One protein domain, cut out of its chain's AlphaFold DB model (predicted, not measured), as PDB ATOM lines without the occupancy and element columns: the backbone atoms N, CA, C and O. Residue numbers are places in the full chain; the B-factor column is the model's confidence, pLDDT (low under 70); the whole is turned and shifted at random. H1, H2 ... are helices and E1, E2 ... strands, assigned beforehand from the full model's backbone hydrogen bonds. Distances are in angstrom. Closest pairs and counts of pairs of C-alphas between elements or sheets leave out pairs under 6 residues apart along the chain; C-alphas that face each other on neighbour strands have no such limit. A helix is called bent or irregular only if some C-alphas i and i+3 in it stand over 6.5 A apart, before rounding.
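Overview. This is residues 25 to 154 of the 382 residues of the protein "Transcription factor Rba50" of Aspergillus niger (UniProt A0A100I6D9). The model has two parts side by side: one holds a short parallel strand pair, E1 and E2, and a cluster of helices in which short H2 touches H3, H4 and H5; the other is a long, sharply bent hairpin of E3 and E4 with short E5 beside E3. H5 packs across E3 where the parts meet, and H1 lies off at one side, away from the other helices. The 130 printed residues hold five named helices and five named strands in the order H1 E1 H2 H3 E2 H4 H5 E3 E4 E5, a mixed class; the larger sheet runs E4 E3 E5, antiparallel. The whole is compact and rounded, with a radius of gyration of the C-alphas of 14.7 A and spans of 40 by 35 by 25 A.

Along the chain. Find C-alpha 25 at (-34.701, 44.187, -9.248); from there H1 runs 14.6 A to residue 34. Next come E1, residues 39 to 41, 6.4 A, and H2, residues 44 to 47, 6.0 A. H3, residues 52 to 63, covers 16.7 A, and E2, residues 68 to 70, 6.7 A. H4, residues 74 to 77, is 5.4 A long and H5, residues 80 to 90, 14.3 A. Look for E3 from C-alpha 96 at (-32.976, 51.739, -39.884) to residue 107, 20.7 A; it bends by 108 degrees at residue 104. E4, residues 122 to 131, 22.1 A, bends by 87 degrees at residue 125. E5, residues 140 to 142, 7.0 A, ends at C-alpha 142 (-48.620, 50.112, -31.821).

Arrangement. E1 and E2 are parallel at 23 degrees, with N 41 and O 69 2.8 A apart; E1, H2, H3 and E2 form a strand-helix-strand unit, parallel neighbour strands joined through helices, with a right-handed crossover. Look to H2 as the hub: it touches H5 at C-alphas 47 and 82, 5.3 A, and H4 at C-alphas 44 and 74, 4.8 A, the closest of each pair. H2 and H3 touch only at the corner, closest at C-alphas 46 and 55, 6.3 A. Residues 55 to 59 of H3 touch H5 at a steep tilt of 56 degrees, the same way, closest at C-alphas 55 and 90, 6.7 A. H5 is on the sheet at a height over the sheet of 8.7 A, over E3 and across the strands at 84 degrees on the local plane; H4 only grazes it. The hairpin E3 and E4 has N 98 and O 129 2.8 A apart, and antiparallel E3 and E5 have N 141 and O 106 2.9 A apart. Every O i to N i+4 pair is within hydrogen-bond range in H1, H3 and H5; H2 and H4 are too short for one. H1 is apart from H3 and E4, for instance.

Size, cuts and confidence. The C-alphas farthest apart, of Asp 50 and Asn 120, are 40.8 A apart. The printed part has no cut; the link E3 to E4 is long, 14 residues. The sheet is only just strongly twisted, with C-alphas up to 4.3 A off its best plane. Mean pLDDT of the printed part is 72.4, with low values for instance at residues 25 to 40, 111 to 119 and 145 to 154.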
ATOM      1  N   LYS A  25     -35.292  45.232 -10.104       49.91
ATOM      2  CA  LYS A  25     -34.701  44.187  -9.248       49.91
ATOM      3  C   LYS A  25     -35.376  42.824  -9.431       49.91
ATOM      4  O   LYS A  25     -34.704  41.798  -9.541       49.91
ATOM      5  N   SER A  26     -36.712  42.820  -9.499       50.59
ATOM      6  CA  SER A  26     -37.499  41.596  -9.686       50.59
ATOM      7  C   SER A  26     -37.308  41.001 -11.081       50.59
ATOM      8  O   SER A  26     -37.162  39.790 -11.197       50.59
ATOM      9  N   LEU A  27     -37.260  41.835 -12.127       49.19
ATOM     10  CA  LEU A  27     -37.065  41.385 -13.509       49.19
ATOM     11  C   LEU A  27     -35.672  40.770 -13.699       49.19
ATOM     12  O   LEU A  27     -35.559  39.666 -14.221       49.19
ATOM     13  N   ILE A  28     -34.619  41.434 -13.214       49.16
ATOM     14  CA  ILE A  28     -33.243  40.917 -13.290       49.16
ATOM     15  C   ILE A  28     -33.132  39.588 -12.520       49.16
ATOM     16  O   ILE A  28     -32.602  38.615 -13.051       49.16
ATOM     17  N   GLY A  29     -33.718  39.502 -11.319       54.47
ATOM     18  CA  GLY A  29     -33.763  38.262 -10.537       54.47
ATOM     19  C   GLY A  29     -34.552  37.124 -11.201       54.47
ATOM     20  O   GLY A  29     -34.154  35.966 -11.095       54.47
ATOM     21  N   GLU A  30     -35.644  37.429 -11.903       51.38
ATOM     22  CA  GLU A  30     -36.435  36.452 -12.664       51.38
ATOM     23  C   GLU A  30     -35.649  35.917 -13.873       51.38
ATOM     24  O   GLU A  30     -35.600  34.708 -14.111       51.38
ATOM     25  N   LEU A  31     -34.971  36.806 -14.604       47.19
ATOM     26  CA  LEU A  31     -34.168  36.463 -15.778       47.19
ATOM     27  C   LEU A  31     -32.936  35.626 -15.410       47.19
ATOM     28  O   LEU A  31     -32.720  34.572 -16.012       47.19
ATOM     29  N   SER A  32     -32.182  36.019 -14.378       49.28
ATOM     30  CA  SER A  32     -31.014  35.263 -13.900       49.28
ATOM     31  C   SER A  32     -31.362  33.881 -13.331       49.28
ATOM     32  O   SER A  32     -30.497  33.012 -13.279       49.28
ATOM     33  N   ARG A  33     -32.616  33.646 -12.914       50.28
ATOM     34  CA  ARG A  33     -33.100  32.315 -12.499       50.28
ATOM     35  C   ARG A  33     -33.486  31.413 -13.669       50.28
ATOM     36  O   ARG A  33     -33.442  30.195 -13.523       50.28
ATOM     37  N   ARG A  34     -33.920  31.987 -14.797       46.03
ATOM     38  CA  ARG A  34     -34.474  31.239 -15.940       46.03
ATOM     39  C   ARG A  34     -33.462  30.980 -17.062       46.03
ATOM     40  O   ARG A  34     -33.636  30.015 -17.801       46.03
ATOM     41  N   TYR A  35     -32.414  31.796 -17.191       49.44
ATOM     42  CA  TYR A  35     -31.493  31.756 -18.335       49.44
ATOM     43  C   TYR A  35     -30.022  31.718 -17.903       49.44
ATOM     44  O   TYR A  35     -29.624  32.389 -16.958       49.44
ATOM     45  N   ASN A  36     -29.200  30.925 -18.605       46.22
ATOM     46  CA  ASN A  36     -27.815  30.643 -18.194       46.22
ATOM     47  C   ASN A  36     -26.842  31.821 -18.398       46.22
ATOM     48  O   ASN A  36     -25.844  31.890 -17.688       46.22
ATOM     49  N   LEU A  37     -27.111  32.720 -19.352       49.56
ATOM     50  CA  LEU A  37     -26.421  34.003 -19.512       49.56
ATOM     51  C   LEU A  37     -27.282  34.940 -20.376       49.56
ATOM     52  O   LEU A  37     -27.864  34.498 -21.365       49.56
ATOM     53  N   ILE A  38     -27.355  36.223 -20.013       55.78
ATOM     54  CA  ILE A  38     -27.923  37.304 -20.835       55.78
ATOM     55  C   ILE A  38     -27.015  38.516 -20.652       55.78
ATOM     56  O   ILE A  38     -26.726  38.890 -19.515       55.78
ATOM     57  N   ILE A  39     -26.591  39.147 -21.747       62.22
ATOM     58  CA  ILE A  39     -25.923  40.451 -21.678       62.22
ATOM     59  C   ILE A  39     -26.993  41.529 -21.823       62.22
ATOM     60  O   ILE A  39     -27.641  41.607 -22.865       62.22
ATOM     61  N   ILE A  40     -27.183  42.353 -20.793       65.31
ATOM     62  CA  ILE A  40     -28.075  43.516 -20.853       65.31
ATOM     63  C   ILE A  40     -27.226  44.762 -21.110       65.31
ATOM     64  O   ILE A  40     -26.342  45.087 -20.318       65.31
ATOM     65  N   VAL A  41     -27.498  45.456 -22.213       71.12
ATOM     66  CA  VAL A  41     -26.904  46.751 -22.555       71.12
ATOM     67  C   VAL A  41     -27.918  47.834 -22.200       71.12
ATOM     68  O   VAL A  41     -29.018  47.860 -22.753       71.12
ATOM     69  N   THR A  42     -27.554  48.695 -21.250       69.69
ATOM     70  CA  THR A  42     -28.469  49.667 -20.627       69.69
ATOM     71  C   THR A  42     -28.273  51.106 -21.091       69.69
ATOM     72  O   THR A  42     -29.047  51.962 -20.683       69.69
ATOM     73  N   ASP A  43     -27.247  51.382 -21.897       74.38
ATOM     74  CA  ASP A  43     -26.867  52.728 -22.330       74.38
ATOM     75  C   ASP A  43     -26.315  52.737 -23.765       74.38
ATOM     76  O   ASP A  43     -25.685  51.773 -24.217       74.38
ATOM     77  N   GLY A  44     -26.569  53.837 -24.475       72.69
ATOM     78  CA  GLY A  44     -26.187  54.056 -25.864       72.69
ATOM     79  C   GLY A  44     -24.680  54.091 -26.117       72.69
ATOM     80  O   GLY A  44     -24.289  53.752 -27.232       72.69
ATOM     81  N   GLY A  45     -23.836  54.392 -25.117       78.88
ATOM     82  CA  GLY A  45     -22.388  54.626 -25.257       78.88
ATOM     83  C   GLY A  45     -21.573  53.497 -25.910       78.88
ATOM     84  O   GLY A  45     -20.465  53.713 -26.395       78.88
ATOM     85  N   ILE A  46     -22.130  52.290 -26.051       80.25
ATOM     86  CA  ILE A  46     -21.579  51.230 -26.920       80.25
ATOM     87  C   ILE A  46     -21.499  51.629 -28.418       80.25
ATOM     88  O   ILE A  46     -20.807  50.990 -29.227       80.25
ATOM     89  N   SER A  47     -22.194  52.693 -28.820       77.50
ATOM     90  CA  SER A  47     -22.072  53.359 -30.118       77.50
ATOM     91  C   SER A  47     -20.671  53.949 -30.350       77.50
ATOM     92  O   SER A  47     -20.174  53.877 -31.484       77.50
ATOM     93  N   GLU A  48     -20.039  54.463 -29.288       81.31
ATOM     94  CA  GLU A  48     -18.918  55.407 -29.309       81.31
ATOM     95  C   GLU A  48     -17.652  54.866 -30.006       81.31
ATOM     96  O   GLU A  48     -17.481  53.649 -30.173       81.31
ATOM     97  N   PRO A  49     -16.729  55.755 -30.435       79.94
ATOM     98  CA  PRO A  49     -15.432  55.366 -30.994       79.94
ATOM     99  C   PRO A  49     -14.544  54.570 -30.029       79.94
ATOM    100  O   PRO A  49     -13.825  53.676 -30.475       79.94
ATOM    101  N   ASP A  50     -14.625  54.839 -28.727       76.81
ATOM    102  CA  ASP A  50     -13.767  54.183 -27.734       76.81
ATOM    103  C   ASP A  50     -14.307  52.789 -27.357       76.81
ATOM    104  O   ASP A  50     -13.546  51.851 -27.114       76.81
ATOM    105  N   ASN A  51     -15.628  52.591 -27.451       79.81
ATOM    106  CA  ASN A  51     -16.317  51.330 -27.149       79.81
ATOM    107  C   ASN A  51     -16.417  50.367 -28.362       79.81
ATOM    108  O   ASN A  51     -17.285  49.493 -28.426       79.81
ATOM    109  N   GLN A  52     -15.527  50.488 -29.355       78.50
ATOM    110  CA  GLN A  52     -15.567  49.662 -30.576       78.50
ATOM    111  C   GLN A  52     -15.153  48.197 -30.354       78.50
ATOM    112  O   GLN A  52     -15.697  47.319 -31.024       78.50
ATOM    113  N   ASP A  53     -14.243  47.906 -29.415       72.88
ATOM    114  CA  ASP A  53     -13.930  46.521 -29.003       72.88
ATOM    115  C   ASP A  53     -15.173  45.822 -28.430       72.88
ATOM    116  O   ASP A  53     -15.488  44.681 -28.766       72.88
ATOM    117  N   ILE A  54     -15.935  46.569 -27.629       74.50
ATOM    118  CA  ILE A  54     -17.123  46.104 -26.912       74.50
ATOM    119  C   ILE A  54     -18.183  45.623 -27.897       74.50
ATOM    120  O   ILE A  54     -18.628  44.479 -27.826       74.50
ATOM    121  N   ALA A  55     -18.528  46.459 -28.875       75.94
ATOM    122  CA  ALA A  55     -19.505  46.098 -29.892       75.94
ATOM    123  C   ALA A  55     -19.044  44.932 -30.789       75.94
ATOM    124  O   ALA A  55     -19.855  44.064 -31.103       75.94
ATOM    125  N   LYS A  56     -17.751  44.853 -31.149       80.31
ATOM    126  CA  LYS A  56     -17.203  43.701 -31.894       80.31
ATOM    127  C   LYS A  56     -17.342  42.393 -31.116       80.31
ATOM    128  O   LYS A  56     -17.678  41.368 -31.698       80.31
ATOM    129  N   ARG A  57     -17.103  42.425 -29.806       75.75
ATOM    130  CA  ARG A  57     -17.181  41.241 -28.941       75.75
ATOM    131  C   ARG A  57     -18.616  40.839 -28.620       75.75
ATOM    132  O   ARG A  57     -18.879  39.648 -28.502       75.75
ATOM    133  N   LEU A  58     -19.551  41.791 -28.567       79.06
ATOM    134  CA  LEU A  58     -20.979  41.463 -28.579       79.06
ATOM    135  C   LEU A  58     -21.412  40.852 -29.918       79.06
ATOM    136  O   LEU A  58     -22.233  39.944 -29.904       79.06
ATOM    137  N   ASN A  59     -20.859  41.299 -31.053       80.25
ATOM    138  CA  ASN A  59     -21.157  40.697 -32.355       80.25
ATOM    139  C   ASN A  59     -20.649  39.251 -32.428       80.25
ATOM    140  O   ASN A  59     -21.437  38.361 -32.719       80.25
ATOM    141  N   ALA A  60     -19.390  39.004 -32.051       77.44
ATOM    142  CA  ALA A  60     -18.840  37.649 -31.967       77.44
ATOM    143  C   ALA A  60     -19.668  36.745 -31.033       77.44
ATOM    144  O   ALA A  60     -20.022  35.634 -31.399       77.44
ATOM    145  N   TYR A  61     -20.082  37.248 -29.864       71.50
ATOM    146  CA  TYR A  61     -20.954  36.504 -28.948       71.50
ATOM    147  C   TYR A  61     -22.354  36.209 -29.529       71.50
ATOM    148  O   TYR A  61     -22.933  35.180 -29.196       71.50
ATOM    149  N   LEU A  62     -22.905  37.067 -30.397       73.56
ATOM    150  CA  LEU A  62     -24.144  36.782 -31.137       73.56
ATOM    151  C   LEU A  62     -23.915  35.750 -32.259       73.56
ATOM    152  O   LEU A  62     -24.761  34.883 -32.464       73.56
ATOM    153  N   GLU A  63     -22.773  35.811 -32.949       78.56
ATOM    154  CA  GLU A  63     -22.351  34.832 -33.967       78.56
ATOM    155  C   GLU A  63     -22.117  33.436 -33.355       78.56
ATOM    156  O   GLU A  63     -22.525  32.435 -33.942       78.56
ATOM    157  N   ASP A  64     -21.587  33.375 -32.128       70.75
ATOM    158  CA  ASP A  64     -21.451  32.167 -31.296       70.75
ATOM    159  C   ASP A  64     -22.796  31.664 -30.704       70.75
ATOM    160  O   ASP A  64     -22.827  30.701 -29.935       70.75
ATOM    161  N   GLY A  65     -23.930  32.295 -31.042       64.00
ATOM    162  CA  GLY A  65     -25.275  31.879 -30.615       64.00
ATOM    163  C   GLY A  65     -25.729  32.402 -29.245       64.00
ATOM    164  O   GLY A  65     -26.720  31.915 -28.695       64.00
ATOM    165  N   GLY A  66     -25.028  33.387 -28.681       63.41
ATOM    166  CA  GLY A  66     -25.420  34.103 -27.468       63.41
ATOM    167  C   GLY A  66     -26.623  35.041 -27.656       63.41
ATOM    168  O   GLY A  66     -27.125  35.249 -28.758       63.41
ATOM    169  N   SER A  67     -27.094  35.639 -26.555       64.56
ATOM    170  CA  SER A  67     -28.175  36.642 -26.564       64.56
ATOM    171  C   SER A  67     -27.767  37.939 -25.858       64.56
ATOM    172  O   SER A  67     -27.321  37.935 -24.703       64.56
ATOM    173  N   VAL A  68     -27.952  39.051 -26.573       71.31
ATOM    174  CA  VAL A  68     -27.755  40.430 -26.112       71.31
ATOM    175  C   VAL A  68     -29.107  41.137 -26.111       71.31
ATOM    176  O   VAL A  68     -29.858  41.066 -27.079       71.31
ATOM    177  N   THR A  69     -29.414  41.842 -25.026       72.94
ATOM    178  CA  THR A  69     -30.661  42.588 -24.836       72.94
ATOM    179  C   THR A  69     -30.358  44.062 -24.626       72.94
ATOM    180  O   THR A  69     -29.724  44.432 -23.642       72.94
ATOM    181  N   PHE A  70     -30.839  44.907 -25.531       75.88
ATOM    182  CA  PHE A  70     -30.768  46.360 -25.407       75.88
ATOM    183  C   PHE A  70     -32.047  46.858 -24.728       75.88
ATOM    184  O   PHE A  70     -33.145  46.627 -25.237       75.88
ATOM    185  N   ALA A  71     -31.917  47.485 -23.560       70.88
ATOM    186  CA  ALA A  71     -33.044  47.823 -22.690       70.88
ATOM    187  C   ALA A  71     -32.782  49.110 -21.897       70.88
ATOM    188  O   ALA A  71     -31.680  49.657 -21.931       70.88
ATOM    189  N   LEU A  72     -33.781  49.542 -21.120       68.31
ATOM    190  CA  LEU A  72     -33.659  50.668 -20.186       68.31
ATOM    191  C   LEU A  72     -33.237  51.945 -20.940       68.31
ATOM    192  O   LEU A  72     -33.748  52.208 -22.032       68.31
ATOM    193  N   ASP A  73     -32.321  52.734 -20.382       72.00
ATOM    194  CA  ASP A  73     -31.929  54.035 -20.926       72.00
ATOM    195  C   ASP A  73     -31.212  53.963 -22.283       72.00
ATOM    196  O   ASP A  73     -31.033  54.989 -22.933       72.00
ATOM    197  N   PHE A  74     -30.892  52.775 -22.803       77.44
ATOM    198  CA  PHE A  74     -30.392  52.601 -24.169       77.44
ATOM    199  C   PHE A  74     -31.308  53.265 -25.209       77.44
ATOM    200  O   PHE A  74     -30.836  53.951 -26.112       77.44
ATOM    201  N   ALA A  75     -32.629  53.104 -25.064       74.50
ATOM    202  CA  ALA A  75     -33.603  53.695 -25.981       74.50
ATOM    203  C   ALA A  75     -33.730  55.222 -25.812       74.50
ATOM    204  O   ALA A  75     -34.134  55.910 -26.750       74.50
ATOM    205  N   SER A  76     -33.397  55.760 -24.632       75.44
ATOM    206  CA  SER A  76     -33.479  57.195 -24.338       75.44
ATOM    207  C   SER A  76     -32.186  57.944 -24.697       75.44
ATOM    208  O   SER A  76     -32.266  59.077 -25.180       75.44
ATOM    209  N   SER A  77     -31.023  57.301 -24.558       79.81
ATOM    210  CA  SER A  77     -29.688  57.867 -24.811       79.81
ATOM    211  C   SER A  77     -29.231  57.766 -26.271       79.81
ATOM    212  O   SER A  77     -28.675  58.737 -26.778       79.81
ATOM    213  N   ILE A  78     -29.497  56.664 -26.989       83.44
ATOM    214  CA  ILE A  78     -28.950  56.482 -28.346       83.44
ATOM    215  C   ILE A  78     -29.603  57.411 -29.389       83.44
ATOM    216  O   ILE A  78     -30.836  57.506 -29.491       83.44
ATOM    217  N   SER A  79     -28.782  58.084 -30.201       89.31
ATOM    218  CA  SER A  79     -29.236  58.858 -31.364       89.31
ATOM    219  C   SER A  79     -29.419  57.996 -32.624       89.31
ATOM    220  O   SER A  79     -29.005  56.838 -32.690       89.31
ATOM    221  N   GLY A  80     -30.036  58.560 -33.669       88.12
ATOM    222  CA  GLY A  80     -30.308  57.832 -34.914       88.12
ATOM    223  C   GLY A  80     -29.056  57.423 -35.699       88.12
ATOM    224  O   GLY A  80     -29.011  56.317 -36.242       88.12
ATOM    225  N   ASP A  81     -28.022  58.269 -35.725       90.31
ATOM    226  CA  ASP A  81     -26.749  57.951 -36.387       90.31
ATOM    227  C   ASP A  81     -25.948  56.908 -35.603       90.31
ATOM    228  O   ASP A  81     -25.346  56.011 -36.192       90.31
ATOM    229  N   GLU A  82     -25.991  56.966 -34.273       89.06
ATOM    230  CA  GLU A  82     -25.387  55.961 -33.399       89.06
ATOM    231  C   GLU A  82     -26.073  54.604 -33.525       89.06
ATOM    232  O   GLU A  82     -25.386  53.593 -33.674       89.06
ATOM    233  N   PHE A  83     -27.410  54.581 -33.546       90.56
ATOM    234  CA  PHE A  83     -28.196  53.381 -33.819       90.56
ATOM    235  C   PHE A  83     -27.811  52.783 -35.179       90.56
ATOM    236  O   PHE A  83     -27.506  51.594 -35.276       90.56
ATOM    237  N   LYS A  84     -27.758  53.611 -36.231       88.19
ATOM    238  CA  LYS A  84     -27.390  53.187 -37.591       88.19
ATOM    239  C   LYS A  84     -25.940  52.702 -37.684       88.19
ATOM    240  O   LYS A  84     -25.653  51.760 -38.423       88.19
ATOM    241  N   ASN A  85     -25.025  53.305 -36.928       87.62
ATOM    242  CA  ASN A  85     -23.640  52.853 -36.823       87.62
ATOM    243  C   ASN A  85     -23.565  51.495 -36.105       87.62
ATOM    244  O   ASN A  85     -22.965  50.561 -36.624       87.62
ATOM    245  N   LEU A  86     -24.216  51.360 -34.950       86.94
ATOM    246  CA  LEU A  86     -24.218  50.151 -34.130       86.94
ATOM    247  C   LEU A  86     -24.912  48.975 -34.838       86.94
ATOM    248  O   LEU A  86     -24.258  47.995 -35.186       86.94
ATOM    249  N   PHE A  87     -26.211  49.078 -35.109       87.06
ATOM    250  CA  PHE A  87     -26.995  47.972 -35.662       87.06
ATOM    251  C   PHE A  87     -26.754  47.752 -37.155       87.06
ATOM    252  O   PHE A  87     -26.673  46.604 -37.587       87.06
ATOM    253  N   GLY A  88     -26.594  48.826 -37.932       86.94
ATOM    254  CA  GLY A  88     -26.382  48.732 -39.378       86.94
ATOM    255  C   GLY A  88     -24.946  48.376 -39.774       86.94
ATOM    256  O   GLY A  88     -24.749  47.565 -40.674       86.94
ATOM    257  N   ARG A  89     -23.924  48.960 -39.122       84.44
ATOM    258  CA  ARG A  89     -22.509  48.714 -39.485       84.44
ATOM    259  C   ARG A  89     -21.770  47.730 -38.581       84.44
ATOM    260  O   ARG A  89     -20.922  47.018 -39.107       84.44
ATOM    261  N   LYS A  90     -22.023  47.700 -37.263       85.50
ATOM    262  CA  LYS A  90     -21.322  46.768 -36.352       85.50
ATOM    263  C   LYS A  90     -22.007  45.396 -36.294       85.50
ATOM    264  O   LYS A  90     -21.302  44.401 -36.372       85.50
ATOM    265  N   PHE A  91     -23.342  45.354 -36.214       84.88
ATOM    266  CA  PHE A  91     -24.137  44.110 -36.166       84.88
ATOM    267  C   PHE A  91     -24.732  43.661 -37.520       84.88
ATOM    268  O   PHE A  91     -25.453  42.669 -37.575       84.88
ATOM    269  N   GLY A  92     -24.487  44.394 -38.613       88.50
ATOM    270  CA  GLY A  92     -24.894  44.003 -39.975       88.50
ATOM    271  C   GLY A  92     -26.407  43.876 -40.233       88.50
ATOM    272  O   GLY A  92     -26.805  43.342 -41.268       88.50
ATOM    273  N   THR A  93     -27.260  44.343 -39.318       87.12
ATOM    274  CA  THR A  93     -28.722  44.236 -39.443       87.12
ATOM    275  C   THR A  93     -29.263  45.171 -40.538       87.12
ATOM    276  O   THR A  93     -28.695  46.239 -40.777       87.12
ATOM    277  N   PRO A  94     -30.408  44.852 -41.175       87.81
ATOM    278  CA  PRO A  94     -31.050  45.746 -42.144       87.81
ATOM    279  C   PRO A  94     -31.792  46.930 -41.487       87.81
ATOM    280  O   PRO A  94     -32.492  47.677 -42.177       87.81
ATOM    281  N   TRP A  95     -31.714  47.068 -40.161       90.19
ATOM    282  CA  TRP A  95     -32.551  47.951 -39.354       90.19
ATOM    283  C   TRP A  95     -32.174  49.431 -39.538       90.19
ATOM    284  O   TRP A  95     -31.016  49.820 -39.389       90.19
ATOM    285  N   GLU A  96     -33.169  50.284 -39.790       87.50
ATOM    286  CA  GLU A  96     -32.976  51.739 -39.884       87.50
ATOM    287  C   GLU A  96     -33.777  52.465 -38.806       87.50
ATOM    288  O   GLU A  96     -34.963  52.200 -38.634       87.50
ATOM    289  N   TYR A  97     -33.152  53.426 -38.127       87.81
ATOM    290  CA  TYR A  97     -33.824  54.301 -37.167       87.81
ATOM    291  C   TYR A  97     -34.882  55.184 -37.856       87.81
ATOM    292  O   TYR A  97     -34.610  55.801 -38.887       87.81
ATOM    293  N   ASP A  98     -36.076  55.269 -37.269       89.06
ATOM    294  CA  ASP A  98     -37.234  56.017 -37.788       89.06
ATOM    295  C   ASP A  98     -37.828  56.982 -36.742       89.06
ATOM    296  O   ASP A  98     -38.995  57.360 -36.798       89.06
ATOM    297  N   GLY A  99     -37.018  57.379 -35.755       88.69
ATOM    298  CA  GLY A  99     -37.427  58.269 -34.669       88.69
ATOM    299  C   GLY A  99     -37.910  57.533 -33.421       88.69
ATOM    300  O   GLY A  99     -37.591  56.367 -33.187       88.69
ATOM    301  N   ARG A 100     -38.676  58.247 -32.593       86.06
ATOM    302  CA  ARG A 100     -39.266  57.741 -31.348       86.06
ATOM    303  C   ARG A 100     -40.767  57.980 -31.356       86.06
ATOM    304  O   ARG A 100     -41.238  58.956 -31.940       86.06
ATOM    305  N   CYS A 101     -41.520  57.098 -30.713       84.19
ATOM    306  CA  CYS A 101     -42.968  57.217 -30.606       84.19
ATOM    307  C   CYS A 101     -43.416  56.872 -29.188       84.19
ATOM    308  O   CYS A 101     -43.099  55.791 -28.693       84.19
ATOM    309  N   LYS A 102     -44.185  57.767 -28.557       85.94
ATOM    310  CA  LYS A 102     -44.919  57.474 -27.325       85.94
ATOM    311  C   LYS A 102     -46.389  57.215 -27.652       85.94
ATOM    312  O   LYS A 102     -47.058  58.084 -28.207       85.94
ATOM    313  N   THR A 103     -46.872  56.019 -27.330       88.12
ATOM    314  CA  THR A 103     -48.265  55.587 -27.520       88.12
ATOM    315  C   THR A 103     -48.537  54.329 -26.682       88.12
ATOM    316  O   THR A 103     -47.670  53.875 -25.936       88.12
ATOM    317  N   ILE A 104     -49.735  53.758 -26.811       84.44
ATOM    318  CA  ILE A 104     -50.081  52.460 -26.232       84.44
ATOM    319  C   ILE A 104     -49.575  51.345 -27.153       84.44
ATOM    320  O   ILE A 104     -49.939  51.265 -28.330       84.44
ATOM    321  N   TRP A 105     -48.768  50.450 -26.595       82.81
ATOM    322  CA  TRP A 105     -48.206  49.278 -27.261       82.81
ATOM    323  C   TRP A 105     -48.857  47.995 -26.758       82.81
ATOM    324  O   TRP A 105     -49.399  47.946 -25.655       82.81
ATOM    325  N   ARG A 106     -48.751  46.934 -27.558       85.50
ATOM    326  CA  ARG A 106     -48.980  45.546 -27.137       85.50
ATOM    327  C   ARG A 106     -47.867  44.656 -27.671       85.50
ATOM    328  O   ARG A 106     -47.258  44.985 -28.693       85.50
ATOM    329  N   PHE A 107     -47.667  43.496 -27.057       81.31
ATOM    330  CA  PHE A 107     -46.812  42.468 -27.641       81.31
ATOM    331  C   PHE A 107     -47.347  41.970 -28.989       81.31
ATOM    332  O   PHE A 107     -48.555  41.867 -29.232       81.31
ATOM    333  N   ASN A 108     -46.420  41.644 -29.881       80.25
ATOM    334  CA  ASN A 108     -46.698  40.985 -31.144       80.25
ATOM    335  C   ASN A 108     -46.817  39.471 -30.924       80.25
ATOM    336  O   ASN A 108     -45.819  38.802 -30.676       80.25
ATOM    337  N   GLY A 109     -48.017  38.911 -31.096       78.25
ATOM    338  CA  GLY A 109     -48.252  37.464 -30.972       78.25
ATOM    339  C   GLY A 109     -47.515  36.582 -31.995       78.25
ATOM    340  O   GLY A 109     -47.582  35.365 -31.884       78.25
ATOM    341  N   ASN A 110     -46.822  37.175 -32.977       76.94
ATOM    342  CA  ASN A 110     -45.950  36.471 -33.925       76.94
ATOM    343  C   ASN A 110     -44.460  36.517 -33.527       76.94
ATOM    344  O   ASN A 110     -43.630  35.936 -34.223       76.94
ATOM    345  N   CYS A 111     -44.097  37.226 -32.451       69.62
ATOM    346  CA  CYS A 111     -42.727  37.264 -31.948       69.62
ATOM    347  C   CYS A 111     -42.412  35.983 -31.164       69.62
ATOM    348  O   CYS A 111     -43.187  35.562 -30.300       69.62
ATOM    349  N   ILE A 112     -41.263  35.367 -31.445       57.44
ATOM    350  CA  ILE A 112     -40.825  34.140 -30.769       57.44
ATOM    351  C   ILE A 112     -40.047  34.528 -29.506       57.44
ATOM    352  O   ILE A 112     -38.819  34.596 -29.503       57.44
ATOM    353  N   VAL A 113     -40.778  34.789 -28.420       59.59
ATOM    354  CA  VAL A 113     -40.196  35.041 -27.094       59.59
ATOM    355  C   VAL A 113     -40.052  33.702 -26.350       59.59
ATOM    356  O   VAL A 113     -41.061  33.064 -26.047       59.59
ATOM    357  N   PRO A 114     -38.839  33.250 -25.983       48.19
ATOM    358  CA  PRO A 114     -38.618  31.934 -25.370       48.19
ATOM    359  C   PRO A 114     -38.911  31.902 -23.855       48.19
ATOM    360  O   PRO A 114     -38.331  31.108 -23.119       48.19
ATOM    361  N   ALA A 115     -39.829  32.753 -23.386       47.91
ATOM    362  CA  ALA A 115     -40.282  32.821 -21.994       47.91
ATOM    363  C   ALA A 115     -41.597  32.060 -21.732       47.91
ATOM    364  O   ALA A 115     -42.060  32.011 -20.590       47.91
ATOM    365  N   GLY A 116     -42.192  31.470 -22.773       52.25
ATOM    366  CA  GLY A 116     -43.540  30.901 -22.746       52.25
ATOM    367  C   GLY A 116     -44.571  31.861 -23.360       52.25
ATOM    368  O   GLY A 116     -44.195  32.720 -24.157       52.25
ATOM    369  N   PRO A 117     -45.871  31.720 -23.042       50.50
ATOM    370  CA  PRO A 117     -46.906  32.586 -23.600       50.50
ATOM    371  C   PRO A 117     -46.691  34.039 -23.163       50.50
ATOM    372  O   PRO A 117     -46.694  34.354 -21.973       50.50
ATOM    373  N   VAL A 118     -46.518  34.922 -24.145       60.66
ATOM    374  CA  VAL A 118     -46.318  36.359 -23.928       60.66
ATOM    375  C   VAL A 118     -47.592  36.964 -23.317       60.66
ATOM    376  O   VAL A 118     -48.685  36.680 -23.820       60.66
ATOM    377  N   PRO A 119     -47.508  37.767 -22.239       62.50
ATOM    378  CA  PRO A 119     -48.696  38.298 -21.581       62.50
ATOM    379  C   PRO A 119     -49.483  39.242 -22.504       62.50
ATOM    380  O   PRO A 119     -48.924  40.083 -23.206       62.50
ATOM    381  N   ASN A 120     -50.812  39.110 -22.501       77.31
ATOM    382  CA  ASN A 120     -51.715  39.934 -23.310       77.31
ATOM    383  C   ASN A 120     -52.052  41.250 -22.584       77.31
ATOM    384  O   ASN A 120     -53.179  41.463 -22.133       77.31
ATOM    385  N   CYS A 121     -51.038  42.094 -22.427       75.56
ATOM    386  CA  CYS A 121     -51.072  43.379 -21.730       75.56
ATOM    387  C   CYS A 121     -50.767  44.553 -22.679       75.56
ATOM    388  O   CYS A 121     -50.329  44.373 -23.819       75.56
ATOM    389  N   PHE A 122     -51.033  45.764 -22.187       81.56
ATOM    390  CA  PHE A 122     -50.842  47.023 -22.904       81.56
ATOM    391  C   PHE A 122     -49.959  47.970 -22.087       81.56
ATOM    392  O   PHE A 122     -50.109  48.034 -20.867       81.56
ATOM    393  N   TYR A 123     -49.089  48.727 -22.757       77.56
ATOM    394  CA  TYR A 123     -48.092  49.599 -22.123       77.56
ATOM    395  C   TYR A 123     -48.133  51.006 -22.737       77.56
ATOM    396  O   TYR A 123     -47.990  51.129 -23.952       77.56
ATOM    397  N   ASP A 124     -48.296  52.062 -21.930       82.12
ATOM    398  CA  ASP A 124     -47.989  53.444 -22.349       82.12
ATOM    399  C   ASP A 124     -46.488  53.688 -22.156       82.12
ATOM    400  O   ASP A 124     -46.010  53.786 -21.026       82.12
ATOM    401  N   MET A 125     -45.736  53.741 -23.255       79.06
ATOM    402  CA  MET A 125     -44.279  53.891 -23.232       79.06
ATOM    403  C   MET A 125     -43.760  54.562 -24.508       79.06
ATOM    404  O   MET A 125     -44.441  54.595 -25.537       79.06
ATOM    405  N   GLU A 126     -42.544  55.104 -24.443       79.69
ATOM    406  CA  GLU A 126     -41.822  55.643 -25.599       79.69
ATOM    407  C   GLU A 126     -40.849  54.595 -26.148       79.69
ATOM    408  O   GLU A 126     -40.014  54.081 -25.410       79.69
ATOM    409  N   ALA A 127     -40.944  54.284 -27.440       82.44
ATOM    410  CA  ALA A 127     -40.147  53.251 -28.097       82.44
ATOM    411  C   ALA A 127     -39.424  53.786 -29.345       82.44
ATOM    412  O   ALA A 127     -39.894  54.732 -29.988       82.44
ATOM    413  N   LEU A 128     -38.301  53.155 -29.717       82.50
ATOM    414  CA  LEU A 128     -37.597  53.464 -30.967       82.50
ATOM    415  C   LEU A 128     -38.334  52.852 -32.162       82.50
ATOM    416  O   LEU A 128     -38.500  51.631 -32.237       82.50
ATOM    417  N   LEU A 129     -38.723  53.690 -33.123       83.75
ATOM    418  CA  LEU A 129     -39.238  53.229 -34.409       83.75
ATOM    419  C   LEU A 129     -38.075  52.725 -35.267       83.75
ATOM    420  O   LEU A 129     -37.054  53.402 -35.403       83.75
ATOM    421  N   ILE A 130     -38.227  51.533 -35.843       83.88
ATOM    422  CA  ILE A 130     -37.191  50.845 -36.617       83.88
ATOM    423  C   ILE A 130     -37.803  50.295 -37.913       83.88
ATOM    424  O   ILE A 130     -38.756  49.517 -37.887       83.88
ATOM    425  N   LYS A 131     -37.259  50.668 -39.075       86.31
ATOM    426  CA  LYS A 131     -37.649  50.071 -40.362       86.31
ATOM    427  C   LYS A 131     -36.989  48.708 -40.563       86.31
ATOM    428  O   LYS A 131     -36.021  48.359 -39.894       86.31
ATOM    429  N   ASN A 132     -37.514  47.956 -41.529       87.75
ATOM    430  CA  ASN A 132     -36.952  46.712 -42.075       87.75
ATOM    431  C   ASN A 132     -36.862  45.507 -41.116       87.75
ATOM    432  O   ASN A 132     -36.652  44.394 -41.589       87.75
ATOM    433  N   ALA A 133     -37.113  45.678 -39.814       82.25
ATOM    434  CA  ALA A 133     -37.345  44.575 -38.880       82.25
ATOM    435  C   ALA A 133     -38.485  43.659 -39.370       82.25
ATOM    436  O   ALA A 133     -39.608  44.113 -39.636       82.25
ATOM    437  N   SER A 134     -38.222  42.360 -39.479       80.88
ATOM    438  CA  SER A 134     -39.189  41.351 -39.918       80.88
ATOM    439  C   SER A 134     -40.316  41.136 -38.890       80.88
ATOM    440  O   SER A 134     -40.202  41.553 -37.735       80.88
ATOM    441  N   PRO A 135     -41.436  40.486 -39.263       77.94
ATOM    442  CA  PRO A 135     -42.554  40.257 -38.346       77.94
ATOM    443  C   PRO A 135     -42.244  39.404 -37.106       77.94
ATOM    444  O   PRO A 135     -43.045  39.437 -36.177       77.94
ATOM    445  N   ILE A 136     -41.127  38.662 -37.078       74.25
ATOM    446  CA  ILE A 136     -40.713  37.844 -35.921       74.25
ATOM    447  C   ILE A 136     -39.769  38.589 -34.964       74.25
ATOM    448  O   ILE A 136     -39.797  38.325 -33.765       74.25
ATOM    449  N   GLU A 137     -38.986  39.551 -35.467       75.94
ATOM    450  CA  GLU A 137     -38.082  40.389 -34.658       75.94
ATOM    451  C   GLU A 137     -38.835  41.500 -33.900       75.94
ATOM    452  O   GLU A 137     -38.366  41.993 -32.878       75.94
ATOM    453  N   ARG A 138     -40.017  41.903 -34.387       80.31
ATOM    454  CA  ARG A 138     -40.868  42.925 -33.753       80.31
ATOM    455  C   ARG A 138     -41.439  42.407 -32.438       80.31
ATOM    456  O   ARG A 138     -42.407  41.652 -32.467       80.31
ATOM    457  N   ILE A 139     -40.910  42.857 -31.304       76.56
ATOM    458  CA  ILE A 139     -41.393  42.441 -29.976       76.56
ATOM    459  C   ILE A 139     -42.749  43.095 -29.657       76.56
ATOM    460  O   ILE A 139     -43.698  42.412 -29.265       76.56
ATOM    461  N   VAL A 140     -42.874  44.404 -29.898       79.88
ATOM    462  CA  VAL A 140     -44.095  45.195 -29.657       79.88
ATOM    463  C   VAL A 140     -44.617  45.861 -30.933       79.88
ATOM    464  O   VAL A 140     -43.868  46.114 -31.878       79.88
ATOM    465  N   VAL A 141     -45.923  46.142 -30.968       83.75
ATOM    466  CA  VAL A 141     -46.625  46.812 -32.079       83.75
ATOM    467  C   VAL A 141     -47.609  47.874 -31.560       83.75
ATOM    468  O   VAL A 141     -48.190  47.685 -30.485       83.75
ATOM    469  N   PRO A 142     -47.814  48.988 -32.295       85.31
ATOM    470  CA  PRO A 142     -48.620  50.112 -31.821       85.31
ATOM    471  C   PRO A 142     -50.114  49.784 -31.866       85.31
ATOM    472  O   PRO A 142     -50.613  49.183 -32.827       85.31
ATOM    473  N   LEU A 143     -50.858  50.222 -30.853       81.69
ATOM    474  CA  LEU A 143     -52.302  50.033 -30.791       81.69
ATOM    475  C   LEU A 143     -53.026  51.112 -31.615       81.69
ATOM    476  O   LEU A 143     -53.473  52.123 -31.086       81.69
ATOM    477  N   GLY A 144     -53.145  50.881 -32.928       71.12
ATOM    478  CA  GLY A 144     -53.928  51.740 -33.831       71.12
ATOM    479  C   GLY A 144     -53.215  52.229 -35.095       71.12
ATOM    480  O   GLY A 144     -53.731  53.126 -35.757       71.12
ATOM    481  N   SER A 145     -52.058  51.669 -35.463       55.38
ATOM    482  CA  SER A 145     -51.346  52.056 -36.694       55.38
ATOM    483  C   SER A 145     -50.928  50.844 -37.521       55.38
ATOM    484  O   SER A 145     -50.302  49.913 -37.015       55.38
ATOM    485  N   SER A 146     -51.241  50.865 -38.816       46.41
ATOM    486  CA  SER A 146     -50.710  49.921 -39.798       46.41
ATOM    487  C   SER A 146     -49.355  50.409 -40.331       46.41
ATOM    488  O   SER A 146     -49.208  51.573 -40.682       46.41
ATOM    489  N   MET A 147     -48.389  49.486 -40.442       49.75
ATOM    490  CA  MET A 147     -47.066  49.667 -41.080       49.75
ATOM    491  C   MET A 147     -45.981  50.466 -40.319       49.75
ATOM    492  O   MET A 147     -45.285  51.274 -40.920       49.75
ATOM    493  N   PHE A 148     -45.719  50.128 -39.049       44.72
ATOM    494  CA  PHE A 148     -44.430  50.422 -38.386       44.72
ATOM    495  C   PHE A 148     -43.852  49.170 -37.688       44.72
ATOM    496  O   PHE A 148     -44.542  48.151 -37.554       44.72
ATOM    497  N   SER A 149     -42.577  49.222 -37.286       45.50
ATOM    498  CA  SER A 149     -41.827  48.112 -36.662       45.50
ATOM    499  C   SER A 149     -40.912  48.641 -35.546       45.50
ATOM    500  O   SER A 149     -40.532  49.808 -35.593       45.50
ATOM    501  N   ILE A 150     -40.588  47.817 -34.537       52.34
ATOM    502  CA  ILE A 150     -39.826  48.220 -33.335       52.34
ATOM    503  C   ILE A 150     -38.953  47.083 -32.803       52.34
ATOM    504  O   ILE A 150     -39.420  45.949 -32.696       52.34
ATOM    505  N   ILE A 151     -37.727  47.436 -32.397       51.28
ATOM    506  CA  ILE A 151     -36.778  46.615 -31.623       51.28
ATOM    507  C   ILE A 151     -35.953  47.505 -30.659       51.28
ATOM    508  O   ILE A 151     -34.728  47.568 -30.718       51.28
ATOM    509  N   SER A 152     -36.619  48.248 -29.772       41.59
ATOM    510  CA  SER A 152     -35.998  48.768 -28.541       41.59
ATOM    511  C   SER A 152     -37.084  49.138 -27.535       41.59
ATOM    512  O   SER A 152     -38.074  49.765 -27.919       41.59
ATOM    513  N   VAL A 153     -36.942  48.693 -26.282       37.03
ATOM    514  CA  VAL A 153     -38.071  48.586 -25.343       37.03
ATOM    515  C   VAL A 153     -37.691  49.064 -23.934       37.03
ATOM    516  O   VAL A 153     -36.936  48.414 -23.213       37.03
ATOM    517  N   THR A 154     -38.287  50.173 -23.498       40.47
ATOM    518  CA  THR A 154     -38.337  50.644 -22.101       40.47
ATOM    519  C   THR A 154     -39.556  50.068 -21.364       40.47
ATOM    520  O   THR A 154     -40.409  50.814 -20.899       40.47
TER     521      THR A 154